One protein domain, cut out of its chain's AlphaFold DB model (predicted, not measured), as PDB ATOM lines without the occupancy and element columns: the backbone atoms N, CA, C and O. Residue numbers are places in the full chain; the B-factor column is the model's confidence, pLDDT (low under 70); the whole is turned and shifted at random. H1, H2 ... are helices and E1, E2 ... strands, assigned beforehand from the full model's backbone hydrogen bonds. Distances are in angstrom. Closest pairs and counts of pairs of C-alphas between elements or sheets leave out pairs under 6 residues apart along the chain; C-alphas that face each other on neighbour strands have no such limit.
ATOM      1  N   VAL A   4       7.886  56.509  32.326       87.25
ATOM      2  CA  VAL A   4       9.003  55.899  31.596       87.25
ATOM      3  C   VAL A   4       9.661  54.781  32.405       87.25
ATOM      4  O   VAL A   4       9.993  53.751  31.832       87.25
ATOM      5  N   ASP A   5       9.795  54.928  33.728       87.50
ATOM      6  CA  ASP A   5      10.348  53.851  34.568       87.50
ATOM      7  C   ASP A   5       9.453  52.599  34.503       87.50
ATOM      8  O   ASP A   5       9.949  51.497  34.308       87.50
ATOM      9  N   LYS A   6       8.121  52.770  34.529       89.81
ATOM     10  CA  LYS A   6       7.182  51.645  34.359       89.81
ATOM     11  C   LYS A   6       7.293  50.987  32.979       89.81
ATOM     12  O   LYS A   6       7.147  49.772  32.860       89.81
ATOM     13  N   GLN A   7       7.518  51.783  31.931       90.81
ATOM     14  CA  GLN A   7       7.742  51.259  30.582       90.81
ATOM     15  C   GLN A   7       9.041  50.455  30.508       90.81
ATOM     16  O   GLN A   7       9.049  49.388  29.904       90.81
ATOM     17  N   LEU A   8      10.118  50.930  31.142       93.81
ATOM     18  CA  LEU A   8      11.385  50.204  31.223       93.81
ATOM     19  C   LEU A   8      11.234  48.889  32.002       93.81
ATOM     20  O   LEU A   8      11.704  47.864  31.520       93.81
ATOM     21  N   ASP A   9      10.501  48.878  33.120       93.75
ATOM     22  CA  ASP A   9      10.200  47.649  33.874       93.75
ATOM     23  C   ASP A   9       9.396  46.637  33.034       93.75
ATOM     24  O   ASP A   9       9.645  45.428  33.066       93.75
ATOM     25  N   THR A  10       8.447  47.140  32.238       93.69
ATOM     26  CA  THR A  10       7.656  46.315  31.312       93.69
ATOM     27  C   THR A  10       8.544  45.733  30.214       93.69
ATOM     28  O   THR A  10       8.518  44.527  29.985       93.69
ATOM     29  N   LEU A  11       9.389  46.558  29.589       94.50
ATOM     30  CA  LEU A  11      10.335  46.116  28.561       94.50
ATOM     31  C   LEU A  11      11.338  45.104  29.104       94.50
ATOM     32  O   LEU A  11      11.623  44.116  28.433       94.50
ATOM     33  N   LYS A  12      11.845  45.315  30.321       95.38
ATOM     34  CA  LYS A  12      12.712  44.353  30.997       95.38
ATOM     35  C   LYS A  12      12.013  43.002  31.142       95.38
ATOM     36  O   LYS A  12      12.576  41.992  30.736       95.38
ATOM     37  N   SER A  13      10.768  42.999  31.615       94.88
ATOM     38  CA  SER A  13       9.968  41.776  31.759       94.88
ATOM     39  C   SER A  13       9.704  41.083  30.414       94.88
ATOM     40  O   SER A  13       9.727  39.858  30.332       94.88
ATOM     41  N   GLU A  14       9.455  41.846  29.345       94.69
ATOM     42  CA  GLU A  14       9.282  41.299  27.993       94.69
ATOM     43  C   GLU A  14      10.573  40.691  27.434       94.69
ATOM     44  O   GLU A  14      10.514  39.662  26.761       94.69
ATOM     45  N   ILE A  15      11.728  41.308  27.706       94.31
ATOM     46  CA  ILE A  15      13.040  40.772  27.326       94.31
ATOM     47  C   ILE A  15      13.311  39.476  28.093       94.31
ATOM     48  O   ILE A  15      13.670  38.480  27.474       94.31
ATOM     49  N   GLU A  16      13.089  39.458  29.410       93.88
ATOM     50  CA  GLU A  16      13.295  38.279  30.264       93.88
ATOM     51  C   GLU A  16      12.457  37.063  29.827       93.88
ATOM     52  O   GLU A  16      12.888  35.929  29.999       93.88
ATOM     53  N   GLN A  17      11.289  37.278  29.212       92.69
ATOM     54  CA  GLN A  17      10.452  36.200  28.661       92.69
ATOM     55  C   GLN A  17      10.963  35.629  27.329       92.69
ATOM     56  O   GLN A  17      10.589  34.520  26.955       92.69
ATOM     57  N   GLU A  18      11.765  36.393  26.588       90.56
ATOM     58  CA  GLU A  18      12.268  36.019  25.260       90.56
ATOM     59  C   GLU A  18      13.695  35.462  25.294       90.56
ATOM     60  O   GLU A  18      14.120  34.787  24.351       90.56
ATOM     61  N   ILE A  19      14.449  35.761  26.354       91.44
ATOM     62  CA  ILE A  19      15.802  35.243  26.542       91.44
ATOM     63  C   ILE A  19      15.781  33.866  27.229       91.44
ATOM     64  O   ILE A  19      14.888  33.569  28.023       91.44
ATOM     65  N   PRO A  20      16.777  33.011  26.957       89.50
ATOM     66  CA  PRO A  20      17.008  31.789  27.720       89.50
ATOM     67  C   PRO A  20      17.178  32.032  29.232       89.50
ATOM     68  O   PRO A  20      17.764  33.029  29.648       89.50
ATOM     69  N   ASN A  21      16.736  31.074  30.056       88.12
ATOM     70  CA  ASN A  21      16.789  31.157  31.528       88.12
ATOM     71  C   ASN A  21      18.215  31.240  32.113       88.12
ATOM     72  O   ASN A  21      18.380  31.506  33.300       88.12
ATOM     73  N   ASP A  22      19.242  30.946  31.317       88.00
ATOM     74  CA  ASP A  22      20.654  31.022  31.690       88.00
ATOM     75  C   ASP A  22      21.301  32.377  31.346       88.00
ATOM     76  O   ASP A  22      22.515  32.525  31.512       88.00
ATOM     77  N   ILE A  23      20.516  33.364  30.896       91.12
ATOM     78  CA  ILE A  23      20.945  34.749  30.668       91.12
ATOM     79  C   ILE A  23      20.241  35.669  31.667       91.12
ATOM     80  O   ILE A  23      19.017  35.708  31.745       91.12
ATOM     81  N   THR A  24      21.020  36.464  32.401       92.56
ATOM     82  CA  THR A  24      20.492  37.415  33.386       92.56
ATOM     83  C   THR A  24      20.537  38.846  32.857       92.56
ATOM     84  O   THR A  24      21.614  39.352  32.535       92.56
ATOM     85  N   VAL A  25      19.396  39.541  32.841       94.62
ATOM     86  CA  VAL A  25      19.318  40.988  32.569       94.62
ATOM     87  C   VAL A  25      19.325  41.755  33.888       94.62
ATOM     88  O   VAL A  25      18.457  41.568  34.741       94.62
ATOM     89  N   THR A  26      20.313  42.626  34.082       94.00
ATOM     90  CA  THR A  26      20.423  43.422  35.310       94.00
ATOM     91  C   THR A  26      19.601  44.694  35.214       94.00
ATOM     92  O   THR A  26      18.808  44.972  36.118       94.00
ATOM     93  N   ASP A  27      19.698  45.408  34.095       93.31
ATOM     94  CA  ASP A  27      19.014  46.682  33.896       93.31
ATOM     95  C   ASP A  27      18.663  46.931  32.423       93.31
ATOM     96  O   ASP A  27      19.273  46.365  31.513       93.31
ATOM     97  N   VAL A  28      17.674  47.792  32.193       95.62
ATOM     98  CA  VAL A  28      17.268  48.242  30.858       95.62
ATOM     99  C   VAL A  28      17.092  49.750  30.887       95.62
ATOM    100  O   VAL A  28      16.311  50.287  31.673       95.62
ATOM    101  N   LYS A  29      17.802  50.447  30.002       94.88
ATOM    102  CA  LYS A  29      17.799  51.909  29.939       94.88
ATOM    103  C   LYS A  29      17.571  52.407  28.525       94.88
ATOM    104  O   LYS A  29      17.934  51.758  27.550       94.88
ATOM    105  N   TYR A  30      17.010  53.604  28.416       95.50
ATOM    106  CA  TYR A  30      17.062  54.360  27.173       95.50
ATOM    107  C   TYR A  30      18.299  55.242  27.178       95.50
ATOM    108  O   TYR A  30      18.437  56.051  28.088       95.50
ATOM    109  N   GLU A  31      19.148  55.139  26.162       93.56
ATOM    110  CA  GLU A  31      20.295  56.025  25.968       93.56
ATOM    111  C   GLU A  31      20.234  56.625  24.561       93.56
ATOM    112  O   GLU A  31      20.508  55.974  23.552       93.56
ATOM    113  N   GLY A  32      19.810  57.888  24.477       94.25
ATOM    114  CA  GLY A  32      19.502  58.527  23.203       94.25
ATOM    115  C   GLY A  32      18.405  57.751  22.452       94.25
ATOM    116  O   GLY A  32      17.341  57.526  23.019       94.25
ATOM    117  N   PRO A  33      18.613  57.355  21.185       94.25
ATOM    118  CA  PRO A  33      17.621  56.602  20.415       94.25
ATOM    119  C   PRO A  33      17.650  55.080  20.665       94.25
ATOM    120  O   PRO A  33      16.899  54.349  20.014       94.25
ATOM    121  N   GLU A  34      18.551  54.587  21.518       94.50
ATOM    122  CA  GLU A  34      18.787  53.158  21.731       94.50
ATOM    123  C   GLU A  34      18.171  52.654  23.041       94.50
ATOM    124  O   GLU A  34      18.116  53.363  24.049       94.50
ATOM    125  N   LEU A  35      17.738  51.392  23.020       95.62
ATOM    126  CA  LEU A  35      17.420  50.607  24.206       95.62
ATOM    127  C   LEU A  35      18.668  49.805  24.594       95.62
ATOM    128  O   LEU A  35      19.063  48.881  23.882       95.62
ATOM    129  N   VAL A  36      19.283  50.163  25.714       94.94
ATOM    130  CA  VAL A  36      20.475  49.506  26.246       94.94
ATOM    131  C   VAL A  36      20.056  48.449  27.260       94.94
ATOM    132  O   VAL A  36      19.350  48.750  28.223       94.94
ATOM    133  N   VAL A  37      20.494  47.212  27.041       95.06
ATOM    134  CA  VAL A  37      20.234  46.064  27.917       95.06
ATOM    135  C   VAL A  37      21.535  45.676  28.606       95.06
ATOM    136  O   VAL A  37      22.480  45.250  27.941       95.06
ATOM    137  N   TYR A  38      21.578  45.810  29.929       94.19
ATOM    138  CA  TYR A  38      22.715  45.397  30.748       94.19
ATOM    139  C   TYR A  38      22.551  43.937  31.182       94.19
ATOM    140  O   TYR A  38      21.476  43.523  31.625       94.19
ATOM    141  N   THR A  39      23.609  43.137  31.047       94.38
ATOM    142  CA  THR A  39      23.583  41.702  31.364       94.38
ATOM    143  C   THR A  39      24.862  41.236  32.051       94.38
ATOM    144  O   THR A  39      25.954  41.696  31.737       94.38
ATOM    145  N   ARG A  40      24.742  40.266  32.966       93.31
ATOM    146  CA  ARG A  40      25.909  39.569  33.543       93.31
ATOM    147  C   ARG A  40      26.489  38.505  32.618       93.31
ATOM    148  O   ARG A  40      27.588  38.023  32.865       93.31
ATOM    149  N   ASP A  41      25.766  38.160  31.557       93.06
ATOM    150  CA  ASP A  41      26.088  37.059  30.657       93.06
ATOM    151  C   ASP A  41      26.298  37.553  29.204       93.06
ATOM    152  O   ASP A  41      25.728  36.976  28.271       93.06
ATOM    153  N   PRO A  42      27.118  38.601  28.962       91.94
ATOM    154  CA  PRO A  42      27.278  39.220  27.637       91.94
ATOM    155  C   PRO A  42      27.768  38.217  26.583       91.94
ATOM    156  O   PRO A  42      27.292  38.211  25.448       91.94
ATOM    157  N   LYS A  43      28.656  37.297  26.987       92.12
ATOM    158  CA  LYS A  43      29.202  36.239  26.129       92.12
ATOM    159  C   LYS A  43      28.115  35.279  25.636       92.12
ATOM    160  O   LYS A  43      28.079  34.929  24.460       92.12
ATOM    161  N   ARG A  44      27.185  34.889  26.519       90.62
ATOM    162  CA  ARG A  44      26.043  34.029  26.159       90.62
ATOM    163  C   ARG A  44      25.062  34.764  25.256       90.62
ATOM    164  O   ARG A  44      24.579  34.186  24.288       90.62
ATOM    165  N   PHE A  45      24.828  36.044  25.538       88.56
ATOM    166  CA  PHE A  45      23.978  36.896  24.710       88.56
ATOM    167  C   PHE A  45      24.501  36.995  23.270       88.56
ATOM    168  O   PHE A  45      23.719  36.934  22.324       88.56
ATOM    169  N   ALA A  46      25.823  37.105  23.098       87.06
ATOM    170  CA  ALA A  46      26.469  37.147  21.786       87.06
ATOM    171  C   ALA A  46      26.471  35.793  21.049       87.06
ATOM    172  O   ALA A  46      26.435  35.778  19.815       87.06
ATOM    173  N   GLY A  47      26.472  34.680  21.791       83.19
ATOM    174  CA  GLY A  47      26.466  33.323  21.236       83.19
ATOM    175  C   GLY A  47      25.188  32.967  20.464       83.19
ATOM    176  O   GLY A  47      25.253  32.246  19.467       83.19
ATOM    177  N   ASP A  48      24.029  33.514  20.850       83.25
ATOM    178  CA  ASP A  48      22.808  33.424  20.038       83.25
ATOM    179  C   ASP A  48      22.763  34.574  19.022       83.25
ATOM    180  O   ASP A  48      22.222  35.658  19.259       83.25
ATOM    181  N   GLY A  49      23.318  34.307  17.838       71.62
ATOM    182  CA  GLY A  49      23.441  35.285  16.759       71.62
ATOM    183  C   GLY A  49      22.121  35.862  16.227       71.62
ATOM    184  O   GLY A  49      22.179  36.820  15.449       71.62
ATOM    185  N   ASP A  50      20.964  35.315  16.614       84.56
ATOM    186  CA  ASP A  50      19.640  35.805  16.223       84.56
ATOM    187  C   ASP A  50      18.848  36.434  17.376       84.56
ATOM    188  O   ASP A  50      17.891  37.161  17.103       84.56
ATOM    189  N   LEU A  51      19.252  36.250  18.637       88.31
ATOM    190  CA  LEU A  51      18.528  36.770  19.802       88.31
ATOM    191  C   LEU A  51      18.322  38.288  19.734       88.31
ATOM    192  O   LEU A  51      17.186  38.759  19.796       88.31
ATOM    193  N   ILE A  52      19.395  39.053  19.505       87.88
ATOM    194  CA  ILE A  52      19.324  40.520  19.382       87.88
ATOM    195  C   ILE A  52      18.389  40.927  18.232       87.88
ATOM    196  O   ILE A  52      17.598  41.858  18.376       87.88
ATOM    197  N   ARG A  53      18.425  40.214  17.095       88.25
ATOM    198  CA  ARG A  53      17.546  40.511  15.947       88.25
ATOM    199  C   ARG A  53      16.080  40.236  16.266       88.25
ATOM    200  O   ARG A  53      15.227  41.032  15.870       88.25
ATOM    201  N   ARG A  54      15.784  39.132  16.960       91.31
ATOM    202  CA  ARG A  54      14.423  38.772  17.387       91.31
ATOM    203  C   ARG A  54      13.875  39.815  18.357       91.31
ATOM    204  O   ARG A  54      12.801  40.355  18.104       91.31
ATOM    205  N   LEU A  55      14.651  40.174  19.381       92.88
ATOM    206  CA  LEU A  55      14.287  41.210  20.350       92.88
ATOM    207  C   LEU A  55      14.050  42.563  19.670       92.88
ATOM    208  O   LEU A  55      13.000  43.172  19.865       92.88
ATOM    209  N   ALA A  56      14.971  43.007  18.807       92.00
ATOM    210  CA  ALA A  56      14.834  44.277  18.094       92.00
ATOM    211  C   ALA A  56      13.585  44.301  17.199       92.00
ATOM    212  O   ALA A  56      12.881  45.309  17.134       92.00
ATOM    213  N   SER A  57      13.274  43.175  16.547       93.00
ATOM    214  CA  SER A  57      12.091  43.040  15.686       93.00
ATOM    215  C   SER A  57      10.786  43.038  16.486       93.00
ATOM    216  O   SER A  57       9.817  43.673  16.069       93.00
ATOM    217  N   LYS A  58      10.763  42.359  17.640       93.50
ATOM    218  CA  LYS A  58       9.596  42.284  18.531       93.50
ATOM    219  C   LYS A  58       9.305  43.637  19.180       93.50
ATOM    220  O   LYS A  58       8.182  44.126  19.094       93.50
ATOM    221  N   LEU A  59      10.326  44.257  19.769       92.25
ATOM    222  CA  LEU A  59      10.197  45.518  20.506       92.25
ATOM    223  C   LEU A  59      10.146  46.745  19.586       92.25
ATOM    224  O   LEU A  59       9.750  47.825  20.017       92.25
ATOM    225  N   ARG A  60      10.552  46.600  18.314       92.50
ATOM    226  CA  ARG A  60      10.693  47.698  17.338       92.50
ATOM    227  C   ARG A  60      11.585  48.830  17.861       92.50
ATOM    228  O   ARG A  60      11.331  50.010  17.622       92.50
ATOM    229  N   LYS A  61      12.638  48.458  18.590       92.88
ATOM    230  CA  LYS A  61      13.654  49.361  19.142       92.88
ATOM    231  C   LYS A  61      15.027  48.961  18.617       92.88
ATOM    232  O   LYS A  61      15.270  47.791  18.326       92.88
ATOM    233  N   ARG A  62      15.938  49.929  18.522       92.25
ATOM    234  CA  ARG A  62      17.357  49.646  18.290       92.25
ATOM    235  C   ARG A  62      17.967  49.209  19.618       92.25
ATOM    236  O   ARG A  62      17.978  50.003  20.552       92.25
ATOM    237  N   ILE A  63      18.394  47.951  19.698       92.81
ATOM    238  CA  ILE A  63      18.882  47.339  20.937       92.81
ATOM    239  C   ILE A  63      20.399  47.236  20.898       92.81
ATOM    240  O   ILE A  63      20.950  46.717  19.925       92.81
ATOM    241  N   THR A  64      21.026  47.664  21.985       91.62
ATOM    242  CA  THR A  64      22.452  47.479  22.255       91.62
ATOM    243  C   THR A  64      22.585  46.710  23.564       91.62
ATOM    244  O   THR A  64      21.905  47.014  24.541       91.62
ATOM    245  N   VAL A  65      23.428  45.682  23.581       92.44
ATOM    246  CA  VAL A  65      23.676  44.865  24.775       92.44
ATOM    247  C   VAL A  65      25.015  45.279  25.354       92.44
ATOM    248  O   VAL A  65      25.992  45.389  24.611       92.44
ATOM    249  N   ARG A  66      25.051  45.515  26.663       93.31
ATOM    250  CA  ARG A  66      26.260  45.875  27.398       93.31
ATOM    251  C   ARG A  66      26.478  44.937  28.577       93.31
ATOM    252  O   ARG A  66      25.505  44.471  29.178       93.31
ATOM    253  N   PRO A  67      27.735  44.637  28.913       94.38
ATOM    254  CA  PRO A  67      28.029  43.892  30.116       94.38
ATOM    255  C   PRO A  67      27.702  44.744  31.344       94.38
ATOM    256  O   PRO A  67      27.890  45.959  31.370       94.38
ATOM    257  N   ASP A  68      27.205  44.091  32.384       90.12
ATOM    258  CA  ASP A  68      27.178  44.666  33.718       90.12
ATOM    259  C   ASP A  68      28.629  44.896  34.188       90.12
ATOM    260  O   ASP A  68      29.462  44.009  33.971       90.12
ATOM    261  N   PRO A  69      28.959  46.020  34.853       84.19
ATOM    262  CA  PRO A  69      30.322  46.277  35.326       84.19
ATOM    263  C   PRO A  69      30.902  45.143  36.186       84.19
ATOM    264  O   PRO A  69      32.109  44.920  36.183       84.19
ATOM    265  N   SER A  70      30.051  44.378  36.883       84.88
ATOM    266  CA  SER A  70      30.477  43.211  37.671       84.88
ATOM    267  C   SER A  70      30.960  42.013  36.839       84.88
ATOM    268  O   SER A  70      31.586  41.111  37.392       84.88
ATOM    269  N   ALA A  71      30.676  41.988  35.534       84.62
ATOM    270  CA  ALA A  71      31.019  40.909  34.608       84.62
ATOM    271  C   ALA A  71      32.178  41.261  33.652       84.62
ATOM    272  O   ALA A  71      32.534  40.442  32.802       84.62
ATOM    273  N   ARG A 161      26.629  59.936  29.384       88.50
ATOM    274  CA  ARG A 161      25.654  58.877  29.686       88.50
ATOM    275  C   ARG A 161      24.404  59.463  30.340       88.50
ATOM    276  O   ARG A 161      23.303  59.204  29.868       88.50
ATOM    277  N   HIS A 162      24.542  60.334  31.340       92.00
ATOM    278  CA  HIS A 162      23.387  60.995  31.962       92.00
ATOM    279  C   HIS A 162      22.606  61.895  30.992       92.00
ATOM    280  O   HIS A 162      21.378  61.991  31.068       92.00
ATOM    281  N   ILE A 163      23.290  62.565  30.060       95.06
ATOM    282  CA  ILE A 163      22.639  63.326  28.986       95.06
ATOM    283  C   ILE A 163      21.853  62.386  28.064       95.06
ATOM    284  O   ILE A 163      20.689  62.666  27.770       95.06
ATOM    285  N   LEU A 164      22.454  61.270  27.640       94.31
ATOM    286  CA  LEU A 164      21.812  60.270  26.784       94.31
ATOM    287  C   LEU A 164      20.613  59.621  27.474       94.31
ATOM    288  O   LEU A 164      19.575  59.470  26.834       94.31
ATOM    289  N   GLU A 165      20.704  59.315  28.766       93.94
ATOM    290  CA  GLU A 165      19.583  58.780  29.542       93.94
ATOM    291  C   GLU A 165      18.396  59.751  29.564       93.94
ATOM    292  O   GLU A 165      17.255  59.374  29.283       93.94
ATOM    293  N   ARG A 166      18.652  61.036  29.831       94.50
ATOM    294  CA  ARG A 166      17.604  62.068  29.801       94.50
ATOM    295  C   ARG A 166      17.003  62.231  28.406       94.50
ATOM    296  O   ARG A 166      15.781  62.308  28.278       94.50
ATOM    297  N   ALA A 167      17.842  62.270  27.372       95.88
ATOM    298  CA  ALA A 167      17.393  62.384  25.988       95.88
ATOM    299  C   ALA A 167      16.550  61.171  25.567       95.88
ATOM    300  O   ALA A 167      15.490  61.345  24.973       95.88
ATOM    301  N   GLY A 168      16.965  59.956  25.931       94.69
ATOM    302  CA  GLY A 168      16.242  58.733  25.595       94.69
ATOM    303  C   GLY A 168      14.887  58.638  26.284       94.69
ATOM    304  O   GLY A 168      13.884  58.344  25.632       94.69
ATOM    305  N   ARG A 169      14.811  59.015  27.568       93.81
ATOM    306  CA  ARG A 169      13.528  59.144  28.280       93.81
ATOM    307  C   ARG A 169      12.576  60.127  27.590       93.81
ATOM    308  O   ARG A 169      11.372  59.893  27.574       93.81
TER     309      ARG A 169
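This is residues 4 to 71 and 161 to 169 of the 178 residues of the protein "KH domain-containing protein" of Halorubrum ezzemoulense (UniProt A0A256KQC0). Look for a small, twisted sheet of three strands with the long helix H1 running slantwise over E1 on one face and the shorter H3 packing on the E3 side of that face. H2 lies by the far end of E3, and H4 caps the opposite end of the sheet, beside the turn of the E1 and E2 hairpin. The printed part has 77 residues with four named helices and three named strands, in the order H1 E1 E2 H2 H3 E3 H4; the sheet order is E1, E2, E3, mixed, and the class is mixed, helices and strands. The whole is compact, with a radius of gyration of the C-alphas of 11.8 A, and spans 31 by 28 by 20 A.

Begin with the sheet: E1 is residues 25 to 31, 16.5 A long, from C-alpha 25 at (19.318, 40.988, 32.569). E2 is residues 34 to 39, 15.7 A, and E3 is residues 62 to 67, 16.9 A. H1, residues 4 to 18, starts at C-alpha 4, (9.003, 55.899, 31.596), and runs 21.1 A. H2 is residues 42 to 47, 8.7 A, and H3 is residues 51 to 59, 12.1 A. H4, residues 161 to 169, 12.2 A, ends at C-alpha 169, (13.528, 59.144, 28.280).

E1 and E2 form an antiparallel hairpin at 159 degrees; find N 29 and O 36 at 2.9 A, within hydrogen-bond range. E2 and E3 are parallel at 28 degrees, with N 35 and O 62 at 2.8 A. The sheet is only just strongly twisted, its C-alphas up to 4.4 A off the best plane. H1 is on the sheet at a height of 8.6 A, over E1 and slantwise to the strands, at 48 degrees to E1 on the local plane; the closest C-alphas are those of Lys 12 and Val 28, 6.0 A. H1, H2 and H3 on one face of the sheet give two layers, helices on one side of a sheet. E2, H2 with H3, and E3 form a strand-helix-strand unit, two parallel neighbour strands joined through helices, with a right-handed crossover. The closest C-alphas of H3 and E3 are those of Ala 56 and Ile 63, 5.8 A; those of H2 and E3 are of Pro 42 and Pro 67, 5.3 A. H1 and H3 are close but not clearly touching, the C-alphas of Ile 15 and Leu 55 being 7.1 A apart, at a steep tilt of 48 degrees, opposite ways. H4 stands at the sheet's level, 1.3 A in height; its closest C-alpha to E1 is Glu 165, 4.6 A from that of Glu 31. H3 and H4 are apart. H2, H3 and H4 have each O i to N i+4 pair within hydrogen-bond range; H1 has 10 of 11.

The C-alphas of Asn 21 and Ile 163 are the two farthest apart, 32.8 A. Residues 72 to 160 are not printed, and C-alphas 71 and 161 across this cut are 19.4 A apart. Of the links printed whole, none is long. The mean pLDDT of the printed part is 91.6, and no printed residue is under 70.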